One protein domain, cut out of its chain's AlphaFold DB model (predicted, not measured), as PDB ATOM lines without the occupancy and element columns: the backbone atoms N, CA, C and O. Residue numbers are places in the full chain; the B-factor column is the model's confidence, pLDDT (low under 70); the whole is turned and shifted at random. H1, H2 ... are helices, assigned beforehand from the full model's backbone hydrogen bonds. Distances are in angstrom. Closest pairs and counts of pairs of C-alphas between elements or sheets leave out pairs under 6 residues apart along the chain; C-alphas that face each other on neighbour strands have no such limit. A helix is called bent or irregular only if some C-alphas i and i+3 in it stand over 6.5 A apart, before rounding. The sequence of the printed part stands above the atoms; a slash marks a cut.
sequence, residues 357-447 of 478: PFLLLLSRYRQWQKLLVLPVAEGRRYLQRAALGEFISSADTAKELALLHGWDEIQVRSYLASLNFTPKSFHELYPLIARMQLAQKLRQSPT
ATOM      1  N   PRO A 357     -26.317  62.158  22.281       93.62
ATOM      2  CA  PRO A 357     -26.606  60.887  21.614       93.62
ATOM      3  C   PRO A 357     -27.933  60.873  20.847       93.62
ATOM      4  O   PRO A 357     -27.976  60.388  19.712       93.62
ATOM      5  N   PHE A 358     -29.002  61.420  21.428       96.12
ATOM      6  CA  PHE A 358     -30.301  61.496  20.772       96.12
ATOM      7  C   PHE A 358     -30.300  62.458  19.577       96.12
ATOM      8  O   PHE A 358     -30.791  62.102  18.507       96.12
ATOM      9  N   LEU A 359     -29.680  63.635  19.696       97.25
ATOM     10  CA  LEU A 359     -29.534  64.579  18.579       97.25
ATOM     11  C   LEU A 359     -28.699  63.980  17.430       97.25
ATOM     12  O   LEU A 359     -29.067  64.096  16.257       97.25
ATOM     13  N   LEU A 360     -27.616  63.260  17.746       95.06
ATOM     14  CA  LEU A 360     -26.835  62.509  16.759       95.06
ATOM     15  C   LEU A 360     -27.700  61.457  16.054       95.06
ATOM     16  O   LEU A 360     -27.625  61.314  14.833       95.06
ATOM     17  N   LEU A 361     -28.552  60.744  16.792       96.19
ATOM     18  CA  LEU A 361     -29.482  59.777  16.211       96.19
ATOM     19  C   LEU A 361     -30.517  60.451  15.298       96.19
ATOM     20  O   LEU A 361     -30.757  59.951  14.201       96.19
ATOM     21  N   LEU A 362     -31.077  61.596  15.700       97.00
ATOM     22  CA  LEU A 362     -32.023  62.368  14.887       97.00
ATOM     23  C   LEU A 362     -31.403  62.835  13.568       97.00
ATOM     24  O   LEU A 362     -32.019  62.674  12.514       97.00
ATOM     25  N   SER A 363     -30.172  63.350  13.594       95.62
ATOM     26  CA  SER A 363     -29.469  63.740  12.360       95.62
ATOM     27  C   SER A 363     -29.264  62.546  11.413       95.62
ATOM     28  O   SER A 363     -29.553  62.629  10.219       95.62
ATOM     29  N   ARG A 364     -28.876  61.382  11.955       95.44
ATOM     30  CA  ARG A 364     -28.722  60.132  11.191       95.44
ATOM     31  C   ARG A 364     -30.046  59.635  10.627       95.44
ATOM     32  O   ARG A 364     -30.075  59.160   9.498       95.44
ATOM     33  N   TYR A 365     -31.129  59.761  11.384       96.94
ATOM     34  CA  TYR A 365     -32.474  59.412  10.939       96.94
ATOM     35  C   TYR A 365     -32.910  60.284   9.762       96.94
ATOM     36  O   TYR A 365     -33.317  59.759   8.729       96.94
ATOM     37  N   ARG A 366     -32.712  61.604   9.848       95.12
ATOM     38  CA  ARG A 366     -32.974  62.523   8.729       95.12
ATOM     39  C   ARG A 366     -32.120  62.205   7.509       95.12
ATOM     40  O   ARG A 366     -32.596  62.282   6.378       95.12
ATOM     41  N   GLN A 367     -30.854  61.845   7.715       93.44
ATOM     42  CA  GLN A 367     -29.989  61.413   6.624       93.44
ATOM     43  C   GLN A 367     -30.503  60.112   5.997       93.44
ATOM     44  O   GLN A 367     -30.573  60.022   4.776       93.44
ATOM     45  N   TRP A 368     -30.909  59.136   6.809       95.19
ATOM     46  CA  TRP A 368     -31.496  57.879   6.351       95.19
ATOM     47  C   TRP A 368     -32.762  58.084   5.523       95.19
ATOM     48  O   TRP A 368     -32.879  57.485   4.458       95.19
ATOM     49  N   GLN A 369     -33.655  58.989   5.926       95.31
ATOM     50  CA  GLN A 369     -34.854  59.322   5.150       95.31
ATOM     51  C   GLN A 369     -34.527  59.770   3.717       95.31
ATOM     52  O   GLN A 369     -35.264  59.446   2.791       95.31
ATOM     53  N   LYS A 370     -33.404  60.475   3.514       94.19
ATOM     54  CA  LYS A 370     -32.936  60.919   2.186       94.19
ATOM     55  C   LYS A 370     -32.338  59.788   1.340       94.19
ATOM     56  O   LYS A 370     -32.078  59.992   0.160       94.19
ATOM     57  N   LEU A 371     -32.067  58.635   1.946       93.50
ATOM     58  CA  LEU A 371     -31.437  57.470   1.318       93.50
ATOM     59  C   LEU A 371     -32.455  56.391   0.928       93.50
ATOM     60  O   LEU A 371     -32.064  55.354   0.391       93.50
ATOM     61  N   LEU A 372     -33.735  56.599   1.236       95.25
ATOM     62  CA  LEU A 372     -34.812  55.686   0.873       95.25
ATOM     63  C   LEU A 372     -35.170  55.850  -0.607       95.25
ATOM     64  O   LEU A 372     -35.276  56.968  -1.110       95.25
ATOM     65  N   VAL A 373     -35.384  54.725  -1.288       96.31
ATOM     66  CA  VAL A 373     -35.938  54.695  -2.654       96.31
ATOM     67  C   VAL A 373     -37.462  54.813  -2.606       96.31
ATOM     68  O   VAL A 373     -38.077  55.398  -3.495       96.31
ATOM     69  N   LEU A 374     -38.073  54.282  -1.545       95.81
ATOM     70  CA  LEU A 374     -39.501  54.416  -1.273       95.81
ATOM     71  C   LEU A 374     -39.822  55.699  -0.489       95.81
ATOM     72  O   LEU A 374     -38.940  56.273   0.154       95.81
ATOM     73  N   PRO A 375     -41.092  56.158  -0.498       96.50
ATOM     74  CA  PRO A 375     -41.505  57.320   0.280       96.50
ATOM     75  C   PRO A 375     -41.172  57.178   1.768       96.50
ATOM     76  O   PRO A 375     -41.325  56.106   2.352       96.50
ATOM     77  N   VAL A 376     -40.816  58.294   2.414       95.56
ATOM     78  CA  VAL A 376     -40.463  58.341   3.848       95.56
ATOM     79  C   VAL A 376     -41.539  57.710   4.743       95.56
ATOM     80  O   VAL A 376     -41.210  57.099   5.755       95.56
ATOM     81  N   ALA A 377     -42.816  57.800   4.353       95.81
ATOM     82  CA  ALA A 377     -43.925  57.167   5.064       95.81
ATOM     83  C   ALA A 377     -43.766  55.639   5.199       95.81
ATOM     84  O   ALA A 377     -44.046  55.101   6.269       95.81
ATOM     85  N   GLU A 378     -43.254  54.950   4.174       96.31
ATOM     86  CA  GLU A 378     -42.994  53.503   4.236       96.31
ATOM     87  C   GLU A 378     -41.824  53.184   5.172       96.31
ATOM     88  O   GLU A 378     -41.891  52.231   5.945       96.31
ATOM     89  N   GLY A 379     -40.788  54.030   5.196       95.56
ATOM     90  CA  GLY A 379     -39.699  53.912   6.169       95.56
ATOM     91  C   GLY A 379     -40.189  54.064   7.615       95.56
ATOM     92  O   GLY A 379     -39.838  53.263   8.483       95.56
ATOM     93  N   ARG A 380     -41.055  55.050   7.885       95.69
ATOM     94  CA  ARG A 380     -41.671  55.232   9.214       95.69
ATOM     95  C   ARG A 380     -42.521  54.028   9.609       95.69
ATOM     96  O   ARG A 380     -42.397  53.527  10.725       95.69
ATOM     97  N   ARG A 381     -43.338  53.532   8.676       95.06
ATOM     98  CA  ARG A 381     -44.174  52.346   8.878       95.06
ATOM     99  C   ARG A 381     -43.330  51.107   9.168       95.06
ATOM    100  O   ARG A 381     -43.663  50.352  10.076       95.06
ATOM    101  N   TYR A 382     -42.227  50.915   8.447       95.38
ATOM    102  CA  TYR A 382     -41.279  49.836   8.722       95.38
ATOM    103  C   TYR A 382     -40.763  49.894  10.164       95.38
ATOM    104  O   TYR A 382     -40.819  48.883  10.860       95.38
ATOM    105  N   LEU A 383     -40.334  51.068  10.645       95.94
ATOM    106  CA  LEU A 383     -39.841  51.218  12.019       95.94
ATOM    107  C   LEU A 383     -40.917  50.891  13.063       95.94
ATOM    108  O   LEU A 383     -40.621  50.218  14.046       95.94
ATOM    109  N   GLN A 384     -42.166  51.311  12.844       94.69
ATOM    110  CA  GLN A 384     -43.285  50.969  13.734       94.69
ATOM    111  C   GLN A 384     -43.519  49.454  13.791       94.69
ATOM    112  O   GLN A 384     -43.597  48.879  14.874       94.69
ATOM    113  N   ARG A 385     -43.562  48.787  12.631       93.81
ATOM    114  CA  ARG A 385     -43.737  47.325  12.532       93.81
ATOM    115  C   ARG A 385     -42.570  46.563  13.167       93.81
ATOM    116  O   ARG A 385     -42.776  45.558  13.849       93.81
ATOM    117  N   ALA A 386     -41.344  47.058  12.987       93.19
ATOM    118  CA  ALA A 386     -40.146  46.490  13.594       93.19
ATOM    119  C   ALA A 386     -40.180  46.593  15.128       93.19
ATOM    120  O   ALA A 386     -39.896  45.606  15.810       93.19
ATOM    121  N   ALA A 387     -40.603  47.738  15.670       92.81
ATOM    122  CA  ALA A 387     -40.748  47.946  17.112       92.81
ATOM    123  C   ALA A 387     -41.843  47.062  17.733       92.81
ATOM    124  O   ALA A 387     -41.682  46.568  18.850       92.81
ATOM    125  N   LEU A 388     -42.919  46.796  16.985       92.94
ATOM    126  CA  LEU A 388     -43.968  45.837  17.355       92.94
ATOM    127  C   LEU A 388     -43.517  44.369  17.256       92.94
ATOM    128  O   LEU A 388     -44.208  43.480  17.750       92.94
ATOM    129  N   GLY A 389     -42.356  44.100  16.651       89.50
ATOM    130  CA  GLY A 389     -41.823  42.750  16.493       89.50
ATOM    131  C   GLY A 389     -42.523  41.928  15.409       89.50
ATOM    132  O   GLY A 389     -42.526  40.704  15.495       89.50
ATOM    133  N   GLU A 390     -43.101  42.572  14.390       90.50
ATOM    134  CA  GLU A 390     -43.785  41.872  13.291       90.50
ATOM    135  C   GLU A 390     -42.836  41.015  12.435       90.50
ATOM    136  O   GLU A 390     -43.255  40.024  11.839       90.50
ATOM    137  N   PHE A 391     -41.551  41.377  12.371       86.56
ATOM    138  CA  PHE A 391     -40.546  40.648  11.598       86.56
ATOM    139  C   PHE A 391     -39.908  39.539  12.443       86.56
ATOM    140  O   PHE A 391     -38.965  39.769  13.202       86.56
ATOM    141  N   ILE A 392     -40.432  38.320  12.302       78.94
ATOM    142  CA  ILE A 392     -39.989  37.148  13.074       78.94
ATOM    143  C   ILE A 392     -38.676  36.579  12.512       78.94
ATOM    144  O   ILE A 392     -37.833  36.105  13.273       78.94
ATOM    145  N   SER A 393     -38.480  36.634  11.189       83.06
ATOM    146  CA  SER A 393     -37.288  36.093  10.530       83.06
ATOM    147  C   SER A 393     -36.364  37.180   9.966       83.06
ATOM    148  O   SER A 393     -36.789  38.266   9.556       83.06
ATOM    149  N   SER A 394     -35.067  36.864   9.887       82.88
ATOM    150  CA  SER A 394     -34.082  37.716   9.210       82.88
ATOM    151  C   SER A 394     -34.347  37.833   7.705       82.88
ATOM    152  O   SER A 394     -33.963  38.829   7.100       82.88
ATOM    153  N   ALA A 395     -35.032  36.854   7.105       86.56
ATOM    154  CA  ALA A 395     -35.417  36.888   5.698       86.56
ATOM    155  C   ALA A 395     -36.496  37.949   5.428       86.56
ATOM    156  O   ALA A 395     -36.341  38.739   4.501       86.56
ATOM    157  N   ASP A 396     -37.530  38.028   6.272       89.62
ATOM    158  CA  ASP A 396     -38.592  39.037   6.130       89.62
ATOM    159  C   ASP A 396     -38.023  40.451   6.278       89.62
ATOM    160  O   ASP A 396     -38.309  41.347   5.486       89.62
ATOM    161  N   THR A 397     -37.133  40.618   7.258       90.69
ATOM    162  CA  THR A 397     -36.422  41.878   7.495       90.69
ATOM    163  C   THR A 397     -35.550  42.259   6.299       90.69
ATOM    164  O   THR A 397     -35.568  43.410   5.866       90.69
ATOM    165  N   ALA A 398     -34.796  41.301   5.745       92.31
ATOM    166  CA  ALA A 398     -33.928  41.538   4.597       92.31
ATOM    167  C   ALA A 398     -34.720  41.983   3.367       92.31
ATOM    168  O   ALA A 398     -34.310  42.926   2.698       92.31
ATOM    169  N   LYS A 399     -35.862  41.342   3.108       93.50
ATOM    170  CA  LYS A 399     -36.742  41.668   1.986       93.50
ATOM    171  C   LYS A 399     -37.280  43.097   2.075       93.50
ATOM    172  O   LYS A 399     -37.213  43.836   1.098       93.50
ATOM    173  N   GLU A 400     -37.776  43.500   3.242       94.25
ATOM    174  CA  GLU A 400     -38.306  44.854   3.461       94.25
ATOM    175  C   GLU A 400     -37.204  45.916   3.354       94.25
ATOM    176  O   GLU A 400     -37.378  46.933   2.686       94.25
ATOM    177  N   LEU A 401     -36.027  45.665   3.939       94.19
ATOM    178  CA  LEU A 401     -34.887  46.580   3.829       94.19
ATOM    179  C   LEU A 401     -34.355  46.682   2.395       94.19
ATOM    180  O   LEU A 401     -34.030  47.780   1.942       94.19
ATOM    181  N   ALA A 402     -34.290  45.563   1.671       94.50
ATOM    182  CA  ALA A 402     -33.901  45.536   0.267       94.50
ATOM    183  C   ALA A 402     -34.863  46.360  -0.594       94.50
ATOM    184  O   ALA A 402     -34.417  47.175  -1.398       94.50
ATOM    185  N   LEU A 403     -36.169  46.225  -0.358       95.81
ATOM    186  CA  LEU A 403     -37.204  47.007  -1.029       95.81
ATOM    187  C   LEU A 403     -37.091  48.511  -0.712       95.81
ATOM    188  O   LEU A 403     -37.096  49.332  -1.627       95.81
ATOM    189  N   LEU A 404     -36.946  48.876   0.566       95.62
ATOM    190  CA  LEU A 404     -36.847  50.272   1.019       95.62
ATOM    191  C   LEU A 404     -35.645  51.013   0.422       95.62
ATOM    192  O   LEU A 404     -35.734  52.210   0.134       95.62
ATOM    193  N   HIS A 405     -34.529  50.306   0.248       93.81
ATOM    194  CA  HIS A 405     -33.252  50.880  -0.171       93.81
ATOM    195  C   HIS A 405     -32.847  50.567  -1.616       93.81
ATOM    196  O   HIS A 405     -31.848  51.108  -2.091       93.81
ATOM    197  N   GLY A 406     -33.579  49.698  -2.317       92.50
ATOM    198  CA  GLY A 406     -33.169  49.182  -3.626       92.50
ATOM    199  C   GLY A 406     -31.883  48.347  -3.569       92.50
ATOM    200  O   GLY A 406     -31.086  48.375  -4.504       92.50
ATOM    201  N   TRP A 407     -31.636  47.658  -2.453       93.31
ATOM    202  CA  TRP A 407     -30.468  46.790  -2.278       93.31
ATOM    203  C   TRP A 407     -30.732  45.369  -2.781       93.31
ATOM    204  O   TRP A 407     -31.877  44.950  -2.927       93.31
ATOM    205  N   ASP A 408     -29.660  44.607  -3.002       91.12
ATOM    206  CA  ASP A 408     -29.760  43.174  -3.274       91.12
ATOM    207  C   ASP A 408     -30.162  42.417  -1.996       91.12
ATOM    208  O   ASP A 408     -29.419  42.392  -1.007       91.12
ATOM    209  N   GLU A 409     -31.336  41.783  -2.024       92.31
ATOM    210  CA  GLU A 409     -31.892  41.007  -0.911       92.31
ATOM    211  C   GLU A 409     -30.922  39.927  -0.419       92.31
ATOM    212  O   GLU A 409     -30.804  39.711   0.789       92.31
ATOM    213  N   ILE A 410     -30.180  39.281  -1.326       89.81
ATOM    214  CA  ILE A 410     -29.257  38.198  -0.964       89.81
ATOM    215  C   ILE A 410     -28.109  38.744  -0.108       89.81
ATOM    216  O   ILE A 410     -27.761  38.146   0.916       89.81
ATOM    217  N   GLN A 411     -27.558  39.903  -0.478       87.81
ATOM    218  CA  GLN A 411     -26.488  40.558   0.279       87.81
ATOM    219  C   GLN A 411     -26.977  41.042   1.644       87.81
ATOM    220  O   GLN A 411     -26.325  40.781   2.658       87.81
ATOM    221  N   VAL A 412     -28.146  41.691   1.689       90.25
ATOM    222  CA  VAL A 412     -28.745  42.170   2.946       90.25
ATOM    223  C   VAL A 412     -29.006  40.996   3.888       90.25
ATOM    224  O   VAL A 412     -28.657  41.053   5.068       90.25
ATOM    225  N   ARG A 413     -29.561  39.897   3.367       90.00
ATOM    226  CA  ARG A 413     -29.849  38.688   4.141       90.00
ATOM    227  C   ARG A 413     -28.582  38.019   4.661       90.00
ATOM    228  O   ARG A 413     -28.553  37.622   5.824       90.00
ATOM    229  N   SER A 414     -27.549  37.891   3.827       86.56
ATOM    230  CA  SER A 414     -26.257  37.324   4.233       86.56
ATOM    231  C   SER A 414     -25.635  38.129   5.374       86.56
ATOM    232  O   SER A 414     -25.197  37.560   6.376       86.56
ATOM    233  N   TYR A 415     -25.676  39.458   5.270       86.31
ATOM    234  CA  TYR A 415     -25.132  40.323   6.302       86.31
ATOM    235  C   TYR A 415     -25.959  40.287   7.596       86.31
ATOM    236  O   TYR A 415     -25.387  40.100   8.669       86.31
ATOM    237  N   LEU A 416     -27.293  40.347   7.522       87.25
ATOM    238  CA  LEU A 416     -28.166  40.175   8.693       87.25
ATOM    239  C   LEU A 416     -27.933  38.834   9.399       87.25
ATOM    240  O   LEU A 416     -27.861  38.786  10.625       87.25
ATOM    241  N   ALA A 417     -27.760  37.750   8.637       84.94
ATOM    242  CA  ALA A 417     -27.448  36.440   9.199       84.94
ATOM    243  C   ALA A 417     -26.108  36.436   9.957       84.94
ATOM    244  O   ALA A 417     -25.999  35.770  10.980       84.94
ATOM    245  N   SER A 418     -25.113  37.212   9.509       81.81
ATOM    246  CA  SER A 418     -23.829  37.339  10.215       81.81
ATOM    247  C   SER A 418     -23.932  38.074  11.559       81.81
ATOM    248  O   SER A 418     -23.105  37.853  12.442       81.81
ATOM    249  N   LEU A 419     -24.950  38.922  11.733       80.81
ATOM    250  CA  LEU A 419     -25.150  39.723  12.941       80.81
ATOM    251  C   LEU A 419     -25.919  38.981  14.047       80.81
ATOM    252  O   LEU A 419     -25.857  39.395  15.200       80.81
ATOM    253  N   ASN A 420     -26.619  37.885  13.727       81.94
ATOM    254  CA  ASN A 420     -27.438  37.105  14.670       81.94
ATOM    255  C   ASN A 420     -28.513  37.915  15.434       81.94
ATOM    256  O   ASN A 420     -28.930  37.510  16.520       81.94
ATOM    257  N   PHE A 421     -29.001  39.032  14.886       83.00
ATOM    258  CA  PHE A 421     -30.142  39.766  15.443       83.00
ATOM    259  C   PHE A 421     -30.984  40.439  14.351       83.00
ATOM    260  O   PHE A 421     -30.508  40.689  13.243       83.00
ATOM    261  N   THR A 422     -32.238  40.750  14.688       87.00
ATOM    262  CA  THR A 422     -33.158  41.523  13.844       87.00
ATOM    263  C   THR A 422     -33.350  42.910  14.460       87.00
ATOM    264  O   THR A 422     -33.786  42.971  15.613       87.00
ATOM    265  N   PRO A 423     -33.041  44.011  13.748       90.94
ATOM    266  CA  PRO A 423     -33.189  45.360  14.283       90.94
ATOM    267  C   PRO A 423     -34.663  45.692  14.542       90.94
ATOM    268  O   PRO A 423     -35.504  45.563  13.652       90.94
ATOM    269  N   LYS A 424     -34.968  46.149  15.757       91.94
ATOM    270  CA  LYS A 424     -36.312  46.571  16.196       91.94
ATOM    271  C   LYS A 424     -36.457  48.084  16.308       91.94
ATOM    272  O   LYS A 424     -37.550  48.586  16.547       91.94
ATOM    273  N   SER A 425     -35.359  48.814  16.154       94.94
ATOM    274  CA  SER A 425     -35.338  50.272  16.189       94.94
ATOM    275  C   SER A 425     -34.383  50.845  15.152       94.94
ATOM    276  O   SER A 425     -33.486  50.158  14.656       94.94
ATOM    277  N   PHE A 426     -34.530  52.135  14.854       96.56
ATOM    278  CA  PHE A 426     -33.593  52.833  13.979       96.56
ATOM    279  C   PHE A 426     -32.163  52.837  14.544       96.56
ATOM    280  O   PHE A 426     -31.206  52.687  13.787       96.56
ATOM    281  N   HIS A 427     -32.005  52.952  15.868       94.69
ATOM    282  CA  HIS A 427     -30.701  52.859  16.529       94.69
ATOM    283  C   HIS A 427     -29.962  51.553  16.198       94.69
ATOM    284  O   HIS A 427     -28.779  51.585  15.868       94.69
ATOM    285  N   GLU A 428     -30.668  50.421  16.230       93.00
ATOM    286  CA  GLU A 428     -30.119  49.101  15.895       93.00
ATOM    287  C   GLU A 428     -29.935  48.899  14.384       93.00
ATOM    288  O   GLU A 428     -29.027  48.189  13.954       93.00
ATOM    289  N   LEU A 429     -30.781  49.535  13.570       93.69
ATOM    290  CA  LEU A 429     -30.711  49.467  12.112       93.69
ATOM    291  C   LEU A 429     -29.542  50.283  11.539       93.69
ATOM    292  O   LEU A 429     -28.943  49.906  10.532       93.69
ATOM    293  N   TYR A 430     -29.205  51.414  12.159       92.75
ATOM    294  CA  TYR A 430     -28.234  52.362  11.617       92.75
ATOM    295  C   TYR A 430     -26.840  51.766  11.334       92.75
ATOM    296  O   TYR A 430     -26.319  52.019  10.245       92.75
ATOM    297  N   PRO A 431     -26.219  50.961  12.225       87.88
ATOM    298  CA  PRO A 431     -24.945  50.305  11.930       87.88
ATOM    299  C   PRO A 431     -24.992  49.452  10.658       87.88
ATOM    300  O   PRO A 431     -24.040  49.467   9.875       87.88
ATOM    301  N   LEU A 432     -26.118  48.770  10.414       89.38
ATOM    302  CA  LEU A 432     -26.319  47.995   9.197       89.38
ATOM    303  C   LEU A 432     -26.357  48.899   7.970       89.38
ATOM    304  O   LEU A 432     -25.640  48.642   7.006       89.38
ATOM    305  N   ILE A 433     -27.132  49.985   8.022       90.75
ATOM    306  CA  ILE A 433     -27.204  50.956   6.922       90.75
ATOM    307  C   ILE A 433     -25.815  51.523   6.622       90.75
ATOM    308  O   ILE A 433     -25.384  51.521   5.471       90.75
ATOM    309  N   ALA A 434     -25.088  51.964   7.650       88.00
ATOM    310  CA  ALA A 434     -23.753  52.530   7.493       88.00
ATOM    311  C   ALA A 434     -22.790  51.535   6.825       88.00
ATOM    312  O   ALA A 434     -22.022  51.915   5.936       88.00
ATOM    313  N   ARG A 435     -22.864  50.252   7.200       87.50
ATOM    314  CA  ARG A 435     -22.049  49.202   6.589       87.50
ATOM    315  C   ARG A 435     -22.425  48.943   5.134       87.50
ATOM    316  O   ARG A 435     -21.530  48.874   4.298       87.50
ATOM    317  N   MET A 436     -23.718  48.848   4.826       89.69
ATOM    318  CA  MET A 436     -24.212  48.665   3.456       89.69
ATOM    319  C   MET A 436     -23.772  49.817   2.546       89.69
ATOM    320  O   MET A 436     -23.293  49.594   1.437       89.69
ATOM    321  N   GLN A 437     -23.847  51.057   3.028       88.94
ATOM    322  CA  GLN A 437     -23.391  52.220   2.270       88.94
ATOM    323  C   GLN A 437     -21.882  52.232   2.043       88.94
ATOM    324  O   GLN A 437     -21.422  52.605   0.964       88.94
ATOM    325  N   LEU A 438     -21.101  51.842   3.053       85.56
ATOM    326  CA  LEU A 438     -19.654  51.718   2.908       85.56
ATOM    327  C   LEU A 438     -19.299  50.634   1.884       85.56
ATOM    328  O   LEU A 438     -18.450  50.866   1.028       85.56
ATOM    329  N   ALA A 439     -19.992  49.497   1.931       85.75
ATOM    330  CA  ALA A 439     -19.834  48.391   0.993       85.75
ATOM    331  C   ALA A 439     -20.096  48.842  -0.451       85.75
ATOM    332  O   ALA A 439     -19.252  48.650  -1.322       85.75
ATOM    333  N   GLN A 440     -21.195  49.565  -0.682       85.62
ATOM    334  CA  GLN A 440     -21.505  50.149  -1.988       85.62
ATOM    335  C   GLN A 440     -20.446  51.157  -2.454       85.62
ATOM    336  O   GLN A 440     -20.022  51.108  -3.607       85.62
ATOM    337  N   LYS A 441     -19.980  52.049  -1.568       84.81
ATOM    338  CA  LYS A 441     -18.934  53.033  -1.899       84.81
ATOM    339  C   LYS A 441     -17.611  52.380  -2.280       84.81
ATOM    340  O   LYS A 441     -16.937  52.864  -3.182       84.81
ATOM    341  N   LEU A 442     -17.247  51.305  -1.589       82.31
ATOM    342  CA  LEU A 442     -16.021  50.551  -1.839       82.31
ATOM    343  C   LEU A 442     -16.192  49.474  -2.919       82.31
ATOM    344  O   LEU A 442     -15.217  48.801  -3.236       82.31
ATOM    345  N   ARG A 443     -17.402  49.310  -3.477       82.00
ATOM    346  CA  ARG A 443     -17.772  48.239  -4.419       82.00
ATOM    347  C   ARG A 443     -17.415  46.838  -3.899       82.00
ATOM    348  O   ARG A 443     -16.995  45.968  -4.654       82.00
ATOM    349  N   GLN A 444     -17.581  46.619  -2.596       81.75
ATOM    350  CA  GLN A 444     -17.302  45.348  -1.922       81.75
ATOM    351  C   GLN A 444     -18.555  44.761  -1.279       81.75
ATOM    352  O   GLN A 444     -19.528  45.473  -1.041       81.75
ATOM    353  N   SER A 445     -18.521  43.464  -0.953       80.31
ATOM    354  CA  SER A 445     -19.567  42.855  -0.131       80.31
ATOM    355  C   SER A 445     -19.505  43.395   1.309       80.31
ATOM    356  O   SER A 445     -18.411  43.503   1.875       80.31
ATOM    357  N   PRO A 446     -20.649  43.666   1.967       79.56
ATOM    358  CA  PRO A 446     -20.694  44.057   3.380       79.56
ATOM    359  C   PRO A 446     -19.990  43.070   4.326       79.56
ATOM    360  O   PRO A 446     -19.439  43.486   5.350       79.56
ATOM    361  N   THR A 447     -19.983  41.778   3.974       76.62
ATOM    362  CA  THR A 447     -19.292  40.715   4.720       76.62
ATOM    363  C   THR A 447     -17.776  40.789   4.567       76.62
ATOM    364  O   THR A 447     -17.059  40.543   5.533       76.62
TER     365      THR A 447
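AT A GLANCE: This is residues 357 to 447 of the 478 residues of an uncharacterized protein of Pseudomonas poae (UniProt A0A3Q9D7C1). Five helices follow one another round the middle of a rounded body, like a ring with few contacts: the longest, H5, begins next to H1 and runs on past H4, so that the last helix comes back to the first. On the side away from H1, H4 crosses H3 in the fullest contact, while H2 and H3 make a helical hairpin. The printed part has 91 residues, with five named helices in the order H1, H2, H3, H4, H5 and no named strand, and the class is all helix. It is compact, with a radius of gyration of the C-alphas of 12.4 A and spans of 30 by 29 by 25 A.

IN THESE COORDINATES: H5, residues 426 to 442, is 23.8 A long from first to last C-alpha; it begins at C-alpha 426 (-33.593, 52.833, 13.979) and ends at C-alpha 442 (-16.021, 50.551, -1.839). It is irregular, but only just: C-alphas 428 and 431 are 6.6 A apart. H1, residues 357 to 369, is 18.5 A long and begins at C-alpha 357 (-26.606, 60.887, 21.614). H2, residues 376 to 387, is 16.9 A long, H3, residues 394 to 405, is 16.2 A, and H4, residues 409 to 419, is 15.5 A.

HOW THE PARTS SIT: H5 and H1 only just touch, with 3 pairs of C-alphas within 8 A, through residues 426 to 430 of H5 and 361 to 365 of H1 alone. Their closest C-alphas are those of Leu 361 and His 427, 7.0 A apart, and they run the same way at a steep tilt of 55 degrees. H5 is close to H4 but not clearly touching, with the C-alphas of Val 412 and Met 436 closest at 7.9 A. H5 and H3 are apart. H3 and H4 touch, with 15 pairs of C-alphas within 8 A, the closest being Ala 398 and Arg 413 at 5.0 A; they run opposite ways at a steep tilt of 53 degrees. The hairpin of H2 and H3 has a shallow tilt of 17 degrees, but the two only just touch, with 3 pairs within 8 A; Gly 379 and Leu 404 have the closest C-alphas, 6.9 A apart. Every O i to N i+4 pair is within hydrogen-bond range in H1, H2, H3 and H4, and 11 of 13 are in H5.

THE WHOLE: The C-alphas farthest apart are those of Leu 388 and Leu 442, 34.2 A. The printed part has no cut; the link from H3 to H4 is tight, and the other three are short. The mean pLDDT of the printed part is 90.8, and no printed residue is under 70.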